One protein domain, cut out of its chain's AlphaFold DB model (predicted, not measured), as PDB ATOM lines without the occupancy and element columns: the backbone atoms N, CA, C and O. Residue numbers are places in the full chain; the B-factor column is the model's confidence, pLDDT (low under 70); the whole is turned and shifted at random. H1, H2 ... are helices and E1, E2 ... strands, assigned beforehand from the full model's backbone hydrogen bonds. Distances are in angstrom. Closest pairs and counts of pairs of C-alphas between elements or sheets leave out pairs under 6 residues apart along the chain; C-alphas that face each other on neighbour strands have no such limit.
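Overview. This is residues 4 to 95 and 114 to 132 of the 322 residues of an uncharacterized protein of Treponema sp (UniProt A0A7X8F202). A twisted antiparallel sheet of five strands, in the order E1, E2, E5, E4, E3, makes a wall; H1 and a long ribbon lie over one face, and the other face is bare. The ribbon is made of residues 79 to 88 and 115 to 124, with the two-strand antiparallel sheet E6 and E7 at one end, while H3 lies beyond that end. The printed part has 111 residues, with three named helices and seven named strands in the order E1, E2, E3, H1, E4, E5, E6, H2, E7, H3; its class is mixed, helices and strands. It is compact, with a radius of gyration of the C-alphas of 14.6 A, yet elongated in outline, spanning 50 by 26 by 18 A.

Arrangement. In the five-stranded sheet, the inner strands E4, residues 53 to 63, and E5, residues 66 to 75, form a hairpin; N 59 and O 70 are 2.8 A apart. E4 bends by 66 degrees at residue 56, and E5 bends by 51 degrees at residue 72. E2, residues 18 to 25, is antiparallel to E5, with N 20 and O 71 2.8 A apart. E1, residues 4 to 8, is an edge strand and forms a hairpin with E2; N 6 and O 21 are 2.9 A apart. E3, residues 32 to 38, is the other edge strand, antiparallel to E4, with N 37 and O 58 2.8 A apart. H1, residues 42 to 50, is on the sheet over E4 at a height of 7.6 A, and runs slantwise to the strands, at 43 degrees to E4 on the local plane; the closest C-alphas, of Asn 48 and Ser 54, are 5.3 A apart. H2, residues 91 to 94, only grazes the sheet with residues 91 to 92. E6, residues 79 to 81, and E7, residues 122 to 124, are antiparallel, with N 81 and O 122 2.7 A apart; residues 86 to 87 also pair antiparallel with 116 to 117. H3, residues 127 to 130, is not on the five-stranded sheet. In H1, 3 of 5 O i to N i+4 pairs are within hydrogen-bond range; H2 and H3 are too short for such a pair.

Along the chain. E4 is 28.6 A long, E5 27.0 A, E2 23.2 A, E3 20.2 A, H1 13.8 A and E1 13.3 A. E1 begins at C-alpha 4 (143.295, 321.892, 325.677), E4 at C-alpha 53 (136.033, 302.067, 323.689), and H3 ends at C-alpha 130 (155.138, 299.077, 329.527).

Size, cuts and confidence. The C-alphas farthest apart are those of Asp 95 and Gly 132, at 51.1 A. Residues 96 to 113 are not printed, and C-alphas 95 and 114 are 16.0 A apart across this cut. Of the links that are printed whole, none is long. The mean pLDDT of the printed part is 77.9; residues 27 to 33, 89 to 95, 114 and 127 to 132 are under 70.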
ATOM      1  N   MET A   4     142.508 322.640 324.708       83.31
ATOM      2  CA  MET A   4     143.295 321.892 325.677       83.31
ATOM      3  C   MET A   4     142.631 320.538 325.885       83.31
ATOM      4  O   MET A   4     141.465 320.459 326.263       83.31
ATOM      5  N   LEU A   5     143.387 319.476 325.634       85.88
ATOM      6  CA  LEU A   5     142.972 318.101 325.870       85.88
ATOM      7  C   LEU A   5     143.787 317.547 327.037       85.88
ATOM      8  O   LEU A   5     145.011 317.664 327.045       85.88
ATOM      9  N   SER A   6     143.117 316.953 328.017       87.88
ATOM     10  CA  SER A   6     143.772 316.299 329.151       87.88
ATOM     11  C   SER A   6     143.083 314.985 329.491       87.88
ATOM     12  O   SER A   6     141.872 314.855 329.317       87.88
ATOM     13  N   LEU A   7     143.870 314.019 329.954       86.69
ATOM     14  CA  LEU A   7     143.417 312.695 330.366       86.69
ATOM     15  C   LEU A   7     143.714 312.508 331.847       86.69
ATOM     16  O   LEU A   7     144.756 312.952 332.337       86.69
ATOM     17  N   ILE A   8     142.791 311.861 332.547       87.06
ATOM     18  CA  ILE A   8     142.933 311.485 333.949       87.06
ATOM     19  C   ILE A   8     142.610 309.989 334.055       87.06
ATOM     20  O   ILE A   8     141.451 309.622 333.843       87.06
ATOM     21  N   PRO A   9     143.586 309.122 334.385       83.50
ATOM     22  CA  PRO A   9     145.019 309.408 334.571       83.50
ATOM     23  C   PRO A   9     145.721 309.870 333.273       83.50
ATOM     24  O   PRO A   9     145.202 309.679 332.178       83.50
ATOM     25  N   SER A  10     146.897 310.506 333.392       81.12
ATOM     26  CA  SER A  10     147.660 311.024 332.239       81.12
ATOM     27  C   SER A  10     148.214 309.923 331.338       81.12
ATOM     28  O   SER A  10     148.293 310.096 330.123       81.12
ATOM     29  N   ASP A  11     148.600 308.801 331.941       81.88
ATOM     30  CA  ASP A  11     149.030 307.595 331.250       81.88
ATOM     31  C   ASP A  11     147.863 306.608 331.271       81.88
ATOM     32  O   ASP A  11     147.523 306.054 332.312       81.88
ATOM     33  N   VAL A  12     147.209 306.454 330.122       83.19
ATOM     34  CA  VAL A  12     146.004 305.632 329.977       83.19
ATOM     35  C   VAL A  12     146.375 304.281 329.394       83.19
ATOM     36  O   VAL A  12     146.953 304.216 328.300       83.19
ATOM     37  N   THR A  13     145.993 303.204 330.081       85.94
ATOM     38  CA  THR A  13     146.176 301.839 329.584       85.94
ATOM     39  C   THR A  13     144.853 301.164 329.215       85.94
ATOM     40  O   THR A  13     143.760 301.576 329.612       85.94
ATOM     41  N   VAL A  14     144.939 300.129 328.377       86.00
ATOM     42  CA  VAL A  14     143.771 299.351 327.935       86.00
ATOM     43  C   VAL A  14     143.070 298.704 329.134       86.00
ATOM     44  O   VAL A  14     143.690 297.966 329.896       86.00
ATOM     45  N   GLY A  15     141.759 298.921 329.253       83.75
ATOM     46  CA  GLY A  15     140.920 298.379 330.323       83.75
ATOM     47  C   GLY A  15     140.801 299.267 331.565       83.75
ATOM     48  O   GLY A  15     140.026 298.931 332.460       83.75
ATOM     49  N   GLU A  16     141.506 300.400 331.623       86.62
ATOM     50  CA  GLU A  16     141.398 301.346 332.735       86.62
ATOM     51  C   GLU A  16     140.271 302.364 332.548       86.62
ATOM     52  O   GLU A  16     139.979 302.835 331.447       86.62
ATOM     53  N   HIS A  17     139.644 302.738 333.660       88.75
ATOM     54  CA  HIS A  17     138.630 303.781 333.672       88.75
ATOM     55  C   HIS A  17     139.295 305.153 333.556       88.75
ATOM     56  O   HIS A  17     140.092 305.531 334.414       88.75
ATOM     57  N   THR A  18     138.960 305.891 332.501       88.56
ATOM     58  CA  THR A  18     139.652 307.125 332.119       88.56
ATOM     59  C   THR A  18     138.665 308.263 331.918       88.56
ATOM     60  O   THR A  18     137.594 308.074 331.344       88.56
ATOM     61  N   GLN A  19     139.049 309.462 332.350       90.00
ATOM     62  CA  GLN A  19     138.320 310.696 332.073       90.00
ATOM     63  C   GLN A  19     139.081 311.533 331.051       90.00
ATOM     64  O   GLN A  19     140.262 311.832 331.230       90.00
ATOM     65  N   LEU A  20     138.398 311.939 329.985       89.50
ATOM     66  CA  LEU A  20     138.901 312.875 328.989       89.50
ATOM     67  C   LEU A  20     138.252 314.230 329.208       89.50
ATOM     68  O   LEU A  20     137.034 314.348 329.159       89.50
ATOM     69  N   ILE A  21     139.072 315.253 329.412       89.19
ATOM     70  CA  ILE A  21     138.637 316.638 329.561       89.19
ATOM     71  C   ILE A  21     139.104 317.402 328.326       89.19
ATOM     72  O   ILE A  21     140.303 317.616 328.125       89.19
ATOM     73  N   TYR A  22     138.146 317.822 327.509       87.94
ATOM     74  CA  TYR A  22     138.355 318.602 326.300       87.94
ATOM     75  C   TYR A  22     137.811 320.016 326.490       87.94
ATOM     76  O   TYR A  22     136.606 320.220 326.624       87.94
ATOM     77  N   ARG A  23     138.713 320.998 326.518       86.31
ATOM     78  CA  ARG A  23     138.390 322.421 326.635       86.31
ATOM     79  C   ARG A  23     138.610 323.118 325.306       86.31
ATOM     80  O   ARG A  23     139.688 322.994 324.726       86.31
ATOM     81  N   PHE A  24     137.621 323.867 324.846       84.00
ATOM     82  CA  PHE A  24     137.693 324.605 323.592       84.00
ATOM     83  C   PHE A  24     136.918 325.918 323.685       84.00
ATOM     84  O   PHE A  24     135.952 326.035 324.435       84.00
ATOM     85  N   GLU A  25     137.344 326.905 322.903       81.00
ATOM     86  CA  GLU A  25     136.664 328.194 322.805       81.00
ATOM     87  C   GLU A  25     135.648 328.168 321.654       81.00
ATOM     88  O   GLU A  25     135.993 327.809 320.522       81.00
ATOM     89  N   SER A  26     134.404 328.576 321.909       73.56
ATOM     90  CA  SER A  26     133.384 328.715 320.869       73.56
ATOM     91  C   SER A  26     132.586 330.004 321.024       73.56
ATOM     92  O   SER A  26     132.119 330.353 322.103       73.56
ATOM     93  N   LYS A  27     132.413 330.715 319.904       65.50
ATOM     94  CA  LYS A  27     131.712 332.009 319.827       65.50
ATOM     95  C   LYS A  27     130.204 331.875 319.613       65.50
ATOM     96  O   LYS A  27     129.507 332.882 319.570       65.50
ATOM     97  N   TYR A  28     129.728 330.647 319.421       63.97
ATOM     98  CA  TYR A  28     128.377 330.351 318.946       63.97
ATOM     99  C   TYR A  28     127.504 329.659 320.002       63.97
ATOM    100  O   TYR A  28     126.408 329.220 319.673       63.97
ATOM    101  N   LEU A  29     127.972 329.546 321.251       64.44
ATOM    102  CA  LEU A  29     127.171 328.988 322.339       64.44
ATOM    103  C   LEU A  29     126.506 330.070 323.195       64.44
ATOM    104  O   LEU A  29     127.103 331.122 323.440       64.44
ATOM    105  N   PRO A  30     125.295 329.798 323.708       60.38
ATOM    106  CA  PRO A  30     124.701 330.606 324.758       60.38
ATOM    107  C   PRO A  30     125.521 330.505 326.061       60.38
ATOM    108  O   PRO A  30     126.181 329.492 326.315       60.38
ATOM    109  N   PRO A  31     125.476 331.551 326.906       57.16
ATOM    110  CA  PRO A  31     126.480 331.795 327.939       57.16
ATOM    111  C   PRO A  31     126.546 330.748 329.058       57.16
ATOM    112  O   PRO A  31     127.578 330.671 329.719       57.16
ATOM    113  N   ILE A  32     125.492 329.953 329.283       56.31
ATOM    114  CA  ILE A  32     125.477 328.903 330.312       56.31
ATOM    115  C   ILE A  32     124.594 327.739 329.847       56.31
ATOM    116  O   ILE A  32     123.369 327.852 329.832       56.31
ATOM    117  N   GLN A  33     125.210 326.612 329.499       68.88
ATOM    118  CA  GLN A  33     124.548 325.321 329.315       68.88
ATOM    119  C   GLN A  33     125.325 324.255 330.076       68.88
ATOM    120  O   GLN A  33     126.544 324.132 329.931       68.88
ATOM    121  N   LYS A  34     124.607 323.480 330.890       77.69
ATOM    122  CA  LYS A  34     125.165 322.339 331.606       77.69
ATOM    123  C   LYS A  34     124.264 321.138 331.414       77.69
ATOM    124  O   LYS A  34     123.127 321.151 331.872       77.69
ATOM    125  N   PHE A  35     124.790 320.096 330.783       78.12
ATOM    126  CA  PHE A  35     124.070 318.839 330.622       78.12
ATOM    127  C   PHE A  35     124.967 317.649 330.950       78.12
ATOM    128  O   PHE A  35     126.187 317.696 330.794       78.12
ATOM    129  N   SER A  36     124.337 316.575 331.416       78.75
ATOM    130  CA  SER A  36     124.972 315.284 331.660       78.75
ATOM    131  C   SER A  36     124.184 314.223 330.912       78.75
ATOM    132  O   SER A  36     122.963 314.139 331.051       78.75
ATOM    133  N   LEU A  37     124.875 313.433 330.100       79.19
ATOM    134  CA  LEU A  37     124.317 312.303 329.376       79.19
ATOM    135  C   LEU A  37     124.837 311.017 330.003       79.19
ATOM    136  O   LEU A  37     126.047 310.825 330.124       79.19
ATOM    137  N   ASP A  38     123.915 310.120 330.326       78.38
ATOM    138  CA  ASP A  38     124.237 308.792 330.838       78.38
ATOM    139  C   ASP A  38     124.231 307.747 329.719       78.38
ATOM    140  O   ASP A  38     123.652 307.948 328.648       78.38
ATOM    141  N   ILE A  39     124.785 306.572 330.016       72.56
ATOM    142  CA  ILE A  39     124.909 305.395 329.135       72.56
ATOM    143  C   ILE A  39     123.657 305.037 328.314       72.56
ATOM    144  O   ILE A  39     123.754 304.426 327.249       72.56
ATOM    145  N   ASN A  40     122.468 305.397 328.803       71.94
ATOM    146  CA  ASN A  40     121.198 305.096 328.154       71.94
ATOM    147  C   ASN A  40     120.860 306.032 326.983       71.94
ATOM    148  O   ASN A  40     119.954 305.703 326.207       71.94
ATOM    149  N   ASN A  41     121.578 307.148 326.832       76.88
ATOM    150  CA  ASN A  41     121.374 308.119 325.766       76.88
ATOM    151  C   ASN A  41     121.767 307.545 324.389       76.88
ATOM    152  O   ASN A  41     122.746 306.805 324.257       76.88
ATOM    153  N   GLU A  42     121.008 307.884 323.346       75.62
ATOM    154  CA  GLU A  42     121.245 307.400 321.981       75.62
ATOM    155  C   GLU A  42     122.606 307.831 321.419       75.62
ATOM    156  O   GLU A  42     123.242 307.056 320.702       75.62
ATOM    157  N   ILE A  43     123.098 309.014 321.805       72.94
ATOM    158  CA  ILE A  43     124.415 309.532 321.405       72.94
ATOM    159  C   ILE A  43     125.527 308.600 321.915       72.94
ATOM    160  O   ILE A  43     126.392 308.175 321.146       72.94
ATOM    161  N   ILE A  44     125.462 308.198 323.190       76.56
ATOM    162  CA  ILE A  44     126.444 307.297 323.814       76.56
ATOM    163  C   ILE A  44     126.319 305.876 323.254       76.56
ATOM    164  O   ILE A  44     127.322 305.248 322.911       76.56
ATOM    165  N   LYS A  45     125.089 305.378 323.064       77.56
ATOM    166  CA  LYS A  45     124.847 304.073 322.425       77.56
ATOM    167  C   LYS A  45     125.432 304.002 321.017       77.56
ATOM    168  O   LYS A  45     125.958 302.959 320.638       77.56
ATOM    169  N   ASN A  46     125.353 305.085 320.246       78.06
ATOM    170  CA  ASN A  46     125.928 305.148 318.905       78.06
ATOM    171  C   ASN A  46     127.460 305.195 318.935       78.06
ATOM    172  O   ASN A  46     128.089 304.462 318.174       78.06
ATOM    173  N   ALA A  47     128.058 305.967 319.846       75.88
ATOM    174  CA  ALA A  47     129.510 306.012 320.015       75.88
ATOM    175  C   ALA A  47     130.100 304.648 320.444       75.88
ATOM    176  O   ALA A  47     131.139 304.226 319.930       75.88
ATOM    177  N   ASN A  48     129.388 303.907 321.301       80.31
ATOM    178  CA  ASN A  48     129.810 302.594 321.806       80.31
ATOM    179  C   ASN A  48     129.740 301.458 320.766       80.31
ATOM    180  O   ASN A  48     130.327 300.398 320.983       80.31
ATOM    181  N   LYS A  49     129.081 301.649 319.611       77.94
ATOM    182  CA  LYS A  49     129.018 300.629 318.536       77.94
ATOM    183  C   LYS A  49     130.372 300.343 317.887       77.94
ATOM    184  O   LYS A  49     130.538 299.300 317.264       77.94
ATOM    185  N   THR A  50     131.327 301.262 318.011       77.31
ATOM    186  CA  THR A  50     132.646 301.145 317.380       77.31
ATOM    187  C   THR A  50     133.505 300.029 317.993       77.31
ATOM    188  O   THR A  50     134.397 299.508 317.327       77.31
ATOM    189  N   GLY A  51     133.237 299.634 319.246       75.75
ATOM    190  CA  GLY A  51     133.924 298.538 319.942       75.75
ATOM    191  C   GLY A  51     135.383 298.820 320.329       75.75
ATOM    192  O   GLY A  51     136.043 297.947 320.885       75.75
ATOM    193  N   PHE A  52     135.904 300.018 320.044       82.38
ATOM    194  CA  PHE A  52     137.255 300.435 320.442       82.38
ATOM    195  C   PHE A  52     137.308 300.976 321.872       82.38
ATOM    196  O   PHE A  52     138.353 300.920 322.516       82.38
ATOM    197  N   PHE A  53     136.183 301.486 322.365       83.94
ATOM    198  CA  PHE A  53     136.033 302.067 323.689       83.94
ATOM    199  C   PHE A  53     134.580 301.937 324.161       83.94
ATOM    200  O   PHE A  53     133.674 301.672 323.366       83.94
ATOM    201  N   SER A  54     134.350 302.121 325.457       87.31
ATOM    202  CA  SER A  54     133.012 302.219 326.044       87.31
ATOM    203  C   SER A  54     132.894 303.498 326.857       87.31
ATOM    204  O   SER A  54     133.581 303.639 327.861       87.31
ATOM    205  N   ILE A  55     132.039 304.416 326.410       86.94
ATOM    206  CA  ILE A  55     131.677 305.657 327.100       86.94
ATOM    207  C   ILE A  55     130.570 305.364 328.111       86.94
ATOM    208  O   ILE A  55     129.571 304.718 327.773       86.94
ATOM    209  N   TYR A  56     130.753 305.873 329.325       86.31
ATOM    210  CA  TYR A  56     129.834 305.750 330.454       86.31
ATOM    211  C   TYR A  56     129.002 307.010 330.660       86.31
ATOM    212  O   TYR A  56     127.785 306.923 330.839       86.31
ATOM    213  N   SER A  57     129.660 308.167 330.613       85.56
ATOM    214  CA  SER A  57     129.029 309.461 330.829       85.56
ATOM    215  C   SER A  57     129.671 310.525 329.940       85.56
ATOM    216  O   SER A  57     130.852 310.432 329.585       85.56
ATOM    217  N   ILE A  58     128.877 311.522 329.561       85.75
ATOM    218  CA  ILE A  58     129.358 312.738 328.908       85.75
ATOM    219  C   ILE A  58     128.774 313.925 329.661       85.75
ATOM    220  O   ILE A  58     127.556 314.077 329.719       85.75
ATOM    221  N   GLN A  59     129.631 314.781 330.202       86.81
ATOM    222  CA  GLN A  59     129.231 316.027 330.844       86.81
ATOM    223  C   GLN A  59     129.725 317.201 330.015       86.81
ATOM    224  O   GLN A  59     130.873 317.227 329.572       86.81
ATOM    225  N   PHE A  60     128.862 318.182 329.817       84.62
ATOM    226  CA  PHE A  60     129.194 319.405 329.112       84.62
ATOM    227  C   PHE A  60     128.880 320.606 329.989       84.62
ATOM    228  O   PHE A  60     127.827 320.660 330.624       84.62
ATOM    229  N   GLU A  61     129.795 321.568 330.006       83.56
ATOM    230  CA  GLU A  61     129.648 322.833 330.711       83.56
ATOM    231  C   GLU A  61     130.191 323.959 329.826       83.56
ATOM    232  O   GLU A  61     131.369 323.951 329.455       83.56
ATOM    233  N   SER A  62     129.337 324.923 329.476       79.44
ATOM    234  CA  SER A  62     129.753 326.172 328.835       79.44
ATOM    235  C   SER A  62     129.739 327.328 329.831       79.44
ATOM    236  O   SER A  62     128.805 327.486 330.620       79.44
ATOM    237  N   ASN A  63     130.787 328.148 329.787       76.69
ATOM    238  CA  ASN A  63     130.889 329.396 330.529       76.69
ATOM    239  C   ASN A  63     131.306 330.507 329.559       76.69
ATOM    240  O   ASN A  63     132.485 330.672 329.239       76.69
ATOM    241  N   ASN A  64     130.320 331.252 329.058       72.38
ATOM    242  CA  ASN A  64     130.471 332.247 327.995       72.38
ATOM    243  C   ASN A  64     131.111 331.660 326.724       72.38
ATOM    244  O   ASN A  64     130.427 331.021 325.931       72.38
ATOM    245  N   SER A  65     132.413 331.888 326.530       73.56
ATOM    246  CA  SER A  65     133.191 331.421 325.381       73.56
ATOM    247  C   SER A  65     133.919 330.102 325.632       73.56
ATOM    248  O   SER A  65     134.292 329.436 324.669       73.56
ATOM    249  N   ASP A  66     134.116 329.713 326.893       81.19
ATOM    250  CA  ASP A  66     134.909 328.542 327.260       81.19
ATOM    251  C   ASP A  66     133.993 327.339 327.480       81.19
ATOM    252  O   ASP A  66     133.137 327.329 328.366       81.19
ATOM    253  N   CYS A  67     134.176 326.306 326.665       82.50
ATOM    254  CA  CYS A  67     133.411 325.069 326.730       82.50
ATOM    255  C   CYS A  67     134.295 323.941 327.249       82.50
ATOM    256  O   CYS A  67     135.411 323.750 326.766       82.50
ATOM    257  N   THR A  68     133.786 323.175 328.212       86.00
ATOM    258  CA  THR A  68     134.441 321.978 328.743       86.00
ATOM    259  C   THR A  68     133.552 320.765 328.506       86.00
ATOM    260  O   THR A  68     132.410 320.721 328.958       86.00
ATOM    261  N   LEU A  69     134.095 319.767 327.815       86.00
ATOM    262  CA  LEU A  69     133.499 318.452 327.624       86.00
ATOM    263  C   LEU A  69     134.290 317.433 328.448       86.00
ATOM    264  O   LEU A  69     135.504 317.319 328.284       86.00
ATOM    265  N   ILE A  70     133.605 316.697 329.314       88.38
ATOM    266  CA  ILE A  70     134.172 315.616 330.118       88.38
ATOM    267  C   ILE A  70     133.553 314.308 329.637       88.38
ATOM    268  O   ILE A  70     132.331 314.173 329.617       88.38
ATOM    269  N   VAL A  71     134.386 313.354 329.233       88.50
ATOM    270  CA  VAL A  71     133.961 312.038 328.748       88.50
ATOM    271  C   VAL A  71     134.582 310.965 329.629       88.50
ATOM    272  O   VAL A  71     135.804 310.826 329.661       88.50
ATOM    273  N   ASP A  72     133.743 310.185 330.304       89.81
ATOM    274  CA  ASP A  72     134.173 309.005 331.053       89.81
ATOM    275  C   ASP A  72     134.133 307.782 330.139       89.81
ATOM    276  O   ASP A  72     133.068 307.432 329.619       89.81
ATOM    277  N   PHE A  73     135.267 307.111 329.937       90.44
ATOM    278  CA  PHE A  73     135.343 305.953 329.051       90.44
ATOM    279  C   PHE A  73     136.389 304.915 329.477       90.44
ATOM    280  O   PHE A  73     137.326 305.208 330.217       90.44
ATOM    281  N   ILE A  74     136.234 303.690 328.972       90.19
ATOM    282  CA  ILE A  74     137.240 302.622 329.050       90.19
ATOM    283  C   ILE A  74     137.723 302.293 327.631       90.19
ATOM    284  O   ILE A  74     136.893 301.954 326.780       90.19
ATOM    285  N   PRO A  75     139.034 302.369 327.345       89.69
ATOM    286  CA  PRO A  75     139.594 301.938 326.074       89.69
ATOM    287  C   PRO A  75     139.807 300.420 326.018       89.69
ATOM    288  O   PRO A  75     140.334 299.822 326.952       89.69
ATOM    289  N   TRP A  76     139.481 299.804 324.880       88.38
ATOM    290  CA  TRP A  76     139.643 298.360 324.642       88.38
ATOM    291  C   TRP A  76     140.724 298.019 323.613       88.38
ATOM    292  O   TRP A  76     141.057 296.846 323.440       88.38
ATOM    293  N   LYS A  77     141.286 299.020 322.925       84.31
ATOM    294  CA  LYS A  77     142.423 298.846 322.012       84.31
ATOM    295  C   LYS A  77     143.521 299.859 322.305       84.31
ATOM    296  O   LYS A  77     143.237 301.006 322.628       84.31
ATOM    297  N   SER A  78     144.766 299.413 322.172       84.62
ATOM    298  CA  SER A  78     145.957 300.260 322.226       84.62
ATOM    299  C   SER A  78     146.165 301.005 320.905       84.62
ATOM    300  O   SER A  78     145.761 300.516 319.847       84.62
ATOM    301  N   GLY A  79     146.862 302.138 320.960       82.69
ATOM    302  CA  GLY A  79     147.156 302.991 319.810       82.69
ATOM    303  C   GLY A  79     146.326 304.273 319.794       82.69
ATOM    304  O   GLY A  79     145.815 304.717 320.820       82.69
ATOM    305  N   GLU A  80     146.226 304.893 318.623       83.06
ATOM    306  CA  GLU A  80     145.488 306.140 318.435       83.06
ATOM    307  C   GLU A  80     143.970 305.887 318.401       83.06
ATOM    308  O   GLU A  80     143.448 305.196 317.524       83.06
ATOM    309  N   LEU A  81     143.257 306.451 319.374       83.56
ATOM    310  CA  LEU A  81     141.807 306.420 319.501       83.56
ATOM    311  C   LEU A  81     141.208 307.683 318.897       83.56
ATOM    312  O   LEU A  81     141.434 308.783 319.395       83.56
ATOM    313  N   SER A  82     140.398 307.518 317.856       81.50
ATOM    314  CA  SER A  82     139.631 308.612 317.265       81.50
ATOM    315  C   SER A  82     138.169 308.520 317.693       81.50
ATOM    316  O   SER A  82     137.541 307.464 317.570       81.50
ATOM    317  N   PHE A  83     137.629 309.626 318.200       80.88
ATOM    318  CA  PHE A  83     136.219 309.738 318.552       80.88
ATOM    319  C   PHE A  83     135.420 310.191 317.330       80.88
ATOM    320  O   PHE A  83     135.826 311.097 316.599       80.88
ATOM    321  N   LEU A  84     134.254 309.578 317.118       75.69
ATOM    322  CA  LEU A  84     133.303 310.090 316.136       75.69
ATOM    323  C   LEU A  84     132.780 311.463 316.594       75.69
ATOM    324  O   LEU A  84     132.635 311.674 317.800       75.69
ATOM    325  N   PRO A  85     132.480 312.388 315.666       77.50
ATOM    326  CA  PRO A  85     131.897 313.674 316.025       77.50
ATOM    327  C   PRO A  85     130.573 313.488 316.778       77.50
ATOM    328  O   PRO A  85     129.694 312.749 316.330       77.50
ATOM    329  N   PHE A  86     130.434 314.155 317.921       78.38
ATOM    330  CA  PHE A  86     129.227 314.121 318.738       78.38
ATOM    331  C   PHE A  86     128.288 315.245 318.322       78.38
ATOM    332  O   PHE A  86     128.652 316.410 318.445       78.38
ATOM    333  N   ASP A  87     127.087 314.903 317.866       77.00
ATOM    334  CA  ASP A  87     126.026 315.871 317.586       77.00
ATOM    335  C   ASP A  87     125.127 316.036 318.822       77.00
ATOM    336  O   ASP A  87     124.393 315.111 319.177       77.00
ATOM    337  N   PHE A  88     125.179 317.199 319.483       72.06
ATOM    338  CA  PHE A  88     124.277 317.526 320.601       72.06
ATOM    339  C   PHE A  88     123.139 318.475 320.209       72.06
ATOM    340  O   PHE A  88     122.457 319.015 321.080       72.06
ATOM    341  N   SER A  89     122.867 318.646 318.911       69.31
ATOM    342  CA  SER A  89     121.780 319.511 318.425       69.31
ATOM    343  C   SER A  89     120.403 319.124 318.979       69.31
ATOM    344  O   SER A  89     119.521 319.972 319.091       69.31
ATOM    345  N   SER A  90     120.199 317.851 319.334       65.81
ATOM    346  CA  SER A  90     118.967 317.350 319.959       65.81
ATOM    347  C   SER A  90     118.847 317.711 321.443       65.81
ATOM    348  O   SER A  90     117.739 317.943 321.917       65.81
ATOM    349  N   VAL A  91     119.970 317.804 322.159       66.19
ATOM    350  CA  VAL A  91     120.027 318.096 323.603       66.19
ATOM    351  C   VAL A  91     119.877 319.596 323.856       66.19
ATOM    352  O   VAL A  91     119.178 320.006 324.774       66.19
ATOM    353  N   CYS A  92     120.444 320.438 322.990       62.25
ATOM    354  CA  CYS A  92     120.319 321.892 323.121       62.25
ATOM    355  C   CYS A  92     118.907 322.420 322.805       62.25
ATOM    356  O   CYS A  92     118.570 323.532 323.206       62.25
ATOM    357  N   LYS A  93     118.074 321.647 322.092       59.75
ATOM    358  CA  LYS A  93     116.682 322.019 321.780       59.75
ATOM    359  C   LYS A  93     115.722 321.751 322.943       59.75
ATOM    360  O   LYS A  93     114.765 322.498 323.103       59.75
ATOM    361  N   SER A  94     115.977 320.735 323.773       51.50
ATOM    362  CA  SER A  94     115.053 320.342 324.850       51.50
ATOM    363  C   SER A  94     114.982 321.331 326.019       51.50
ATOM    364  O   SER A  94     113.954 321.390 326.691       51.50
ATOM    365  N   ASP A  95     116.018 322.147 326.232       48.53
ATOM    366  CA  ASP A  95     116.022 323.171 327.289       48.53
ATOM    367  C   ASP A  95     115.308 324.472 326.875       48.53
ATOM    368  O   ASP A  95     114.927 325.269 327.731       48.53
ATOM    369  N   PHE A 114     124.272 322.819 313.523       50.94
ATOM    370  CA  PHE A 114     124.702 321.492 313.930       50.94
ATOM    371  C   PHE A 114     125.752 321.671 315.026       50.94
ATOM    372  O   PHE A 114     126.877 322.108 314.765       50.94
ATOM    373  N   PHE A 115     125.371 321.388 316.268       70.31
ATOM    374  CA  PHE A 115     126.273 321.452 317.404       70.31
ATOM    375  C   PHE A 115     127.080 320.157 317.457       70.31
ATOM    376  O   PHE A 115     126.804 319.243 318.234       70.31
ATOM    377  N   VAL A 116     128.051 320.072 316.548       71.44
ATOM    378  CA  VAL A 116     128.904 318.903 316.367       71.44
ATOM    379  C   VAL A 116     130.269 319.175 316.986       71.44
ATOM    380  O   VAL A 116     131.017 320.031 316.514       71.44
ATOM    381  N   ILE A 117     130.611 318.430 318.037       78.81
ATOM    382  CA  ILE A 117     131.926 318.485 318.677       78.81
ATOM    383  C   ILE A 117     132.765 317.308 318.182       78.81
ATOM    384  O   ILE A 117     132.422 316.148 318.409       78.81
ATOM    385  N   GLN A 118     133.898 317.601 317.549       81.44
ATOM    386  CA  GLN A 118     134.909 316.603 317.207       81.44
ATOM    387  C   GLN A 118     136.050 316.654 318.229       81.44
ATOM    388  O   GLN A 118     136.714 317.682 318.370       81.44
ATOM    389  N   ILE A 119     136.269 315.548 318.944       83.31
ATOM    390  CA  ILE A 119     137.383 315.415 319.891       83.31
ATOM    391  C   ILE A 119     138.638 314.992 319.107       83.31
ATOM    392  O   ILE A 119     138.550 314.074 318.287       83.31
ATOM    393  N   PRO A 120     139.798 315.636 319.325       81.44
ATOM    394  CA  PRO A 120     141.057 315.208 318.722       81.44
ATOM    395  C   PRO A 120     141.457 313.792 319.181       81.44
ATOM    396  O   PRO A 120     141.072 313.363 320.272       81.44
ATOM    397  N   PRO A 121     142.224 313.052 318.364       82.00
ATOM    398  CA  PRO A 121     142.601 311.683 318.684       82.00
ATOM    399  C   PRO A 121     143.506 311.598 319.924       82.00
ATOM    400  O   PRO A 121     144.326 312.480 320.181       82.00
ATOM    401  N   VAL A 122     143.359 310.512 320.684       83.69
ATOM    402  CA  VAL A 122     144.081 310.245 321.939       83.69
ATOM    403  C   VAL A 122     144.894 308.963 321.825       83.69
ATOM    404  O   VAL A 122     144.387 307.954 321.356       83.69
ATOM    405  N   PHE A 123     146.138 308.963 322.299       83.12
ATOM    406  CA  PHE A 123     146.991 307.774 322.280       83.12
ATOM    407  C   PHE A 123     146.859 306.943 323.568       83.12
ATOM    408  O   PHE A 123     147.060 307.468 324.660       83.12
ATOM    409  N   ILE A 124     146.567 305.644 323.438       84.00
ATOM    410  CA  ILE A 124     146.433 304.683 324.550       84.00
ATOM    411  C   ILE A 124     147.599 303.697 324.528       84.00
ATOM    412  O   ILE A 124     147.886 303.091 323.490       84.00
ATOM    413  N   ARG A 125     148.232 303.476 325.683       78.19
ATOM    414  CA  ARG A 125     149.361 302.545 325.816       78.19
ATOM    415  C   ARG A 125     148.903 301.109 326.061       78.19
ATOM    416  O   ARG A 125     147.835 300.852 326.617       78.19
ATOM    417  N   SER A 126     149.737 300.155 325.655       70.00
ATOM    418  CA  SER A 126     149.557 298.739 325.979       70.00
ATOM    419  C   SER A 126     150.295 298.379 327.271       70.00
ATOM    420  O   SER A 126     151.489 298.641 327.394       70.00
ATOM    421  N   VAL A 127     149.621 297.691 328.199       67.94
ATOM    422  CA  VAL A 127     150.224 297.187 329.453       67.94
ATOM    423  C   VAL A 127     151.399 296.235 329.175       67.94
ATOM    424  O   VAL A 127     152.383 296.209 329.915       67.94
ATOM    425  N   ALA A 128     151.326 295.473 328.078       61.16
ATOM    426  CA  ALA A 128     152.389 294.555 327.661       61.16
ATOM    427  C   ALA A 128     153.642 295.284 327.140       61.16
ATOM    428  O   ALA A 128     154.742 294.741 327.209       61.16
ATOM    429  N   GLU A 129     153.479 296.503 326.622       62.31
ATOM    430  CA  GLU A 129     154.580 297.335 326.128       62.31
ATOM    431  C   GLU A 129     155.311 298.022 327.291       62.31
ATOM    432  O   GLU A 129     156.537 298.076 327.299       62.31
ATOM    433  N   GLU A 130     154.576 298.445 328.325       61.41
ATOM    434  CA  GLU A 130     155.138 299.077 329.527       61.41
ATOM    435  C   GLU A 130     155.913 298.095 330.421       61.41
ATOM    436  O   GLU A 130     156.944 298.443 330.994       61.41
ATOM    437  N   THR A 131     155.462 296.841 330.507       59.38
ATOM    438  CA  THR A 131     156.135 295.802 331.309       59.38
ATOM    439  C   THR A 131     157.260 295.077 330.567       59.38
ATOM    440  O   THR A 131     157.999 294.312 331.185       59.38
ATOM    441  N   GLY A 132     157.423 295.299 329.255       60.44
ATOM    442  CA  GLY A 132     158.499 294.716 328.441       60.44
ATOM    443  C   GLY A 132     158.488 293.182 328.344       60.44
ATOM    444  O   GLY A 132     159.409 292.590 327.778       60.44
TER     445      GLY A 132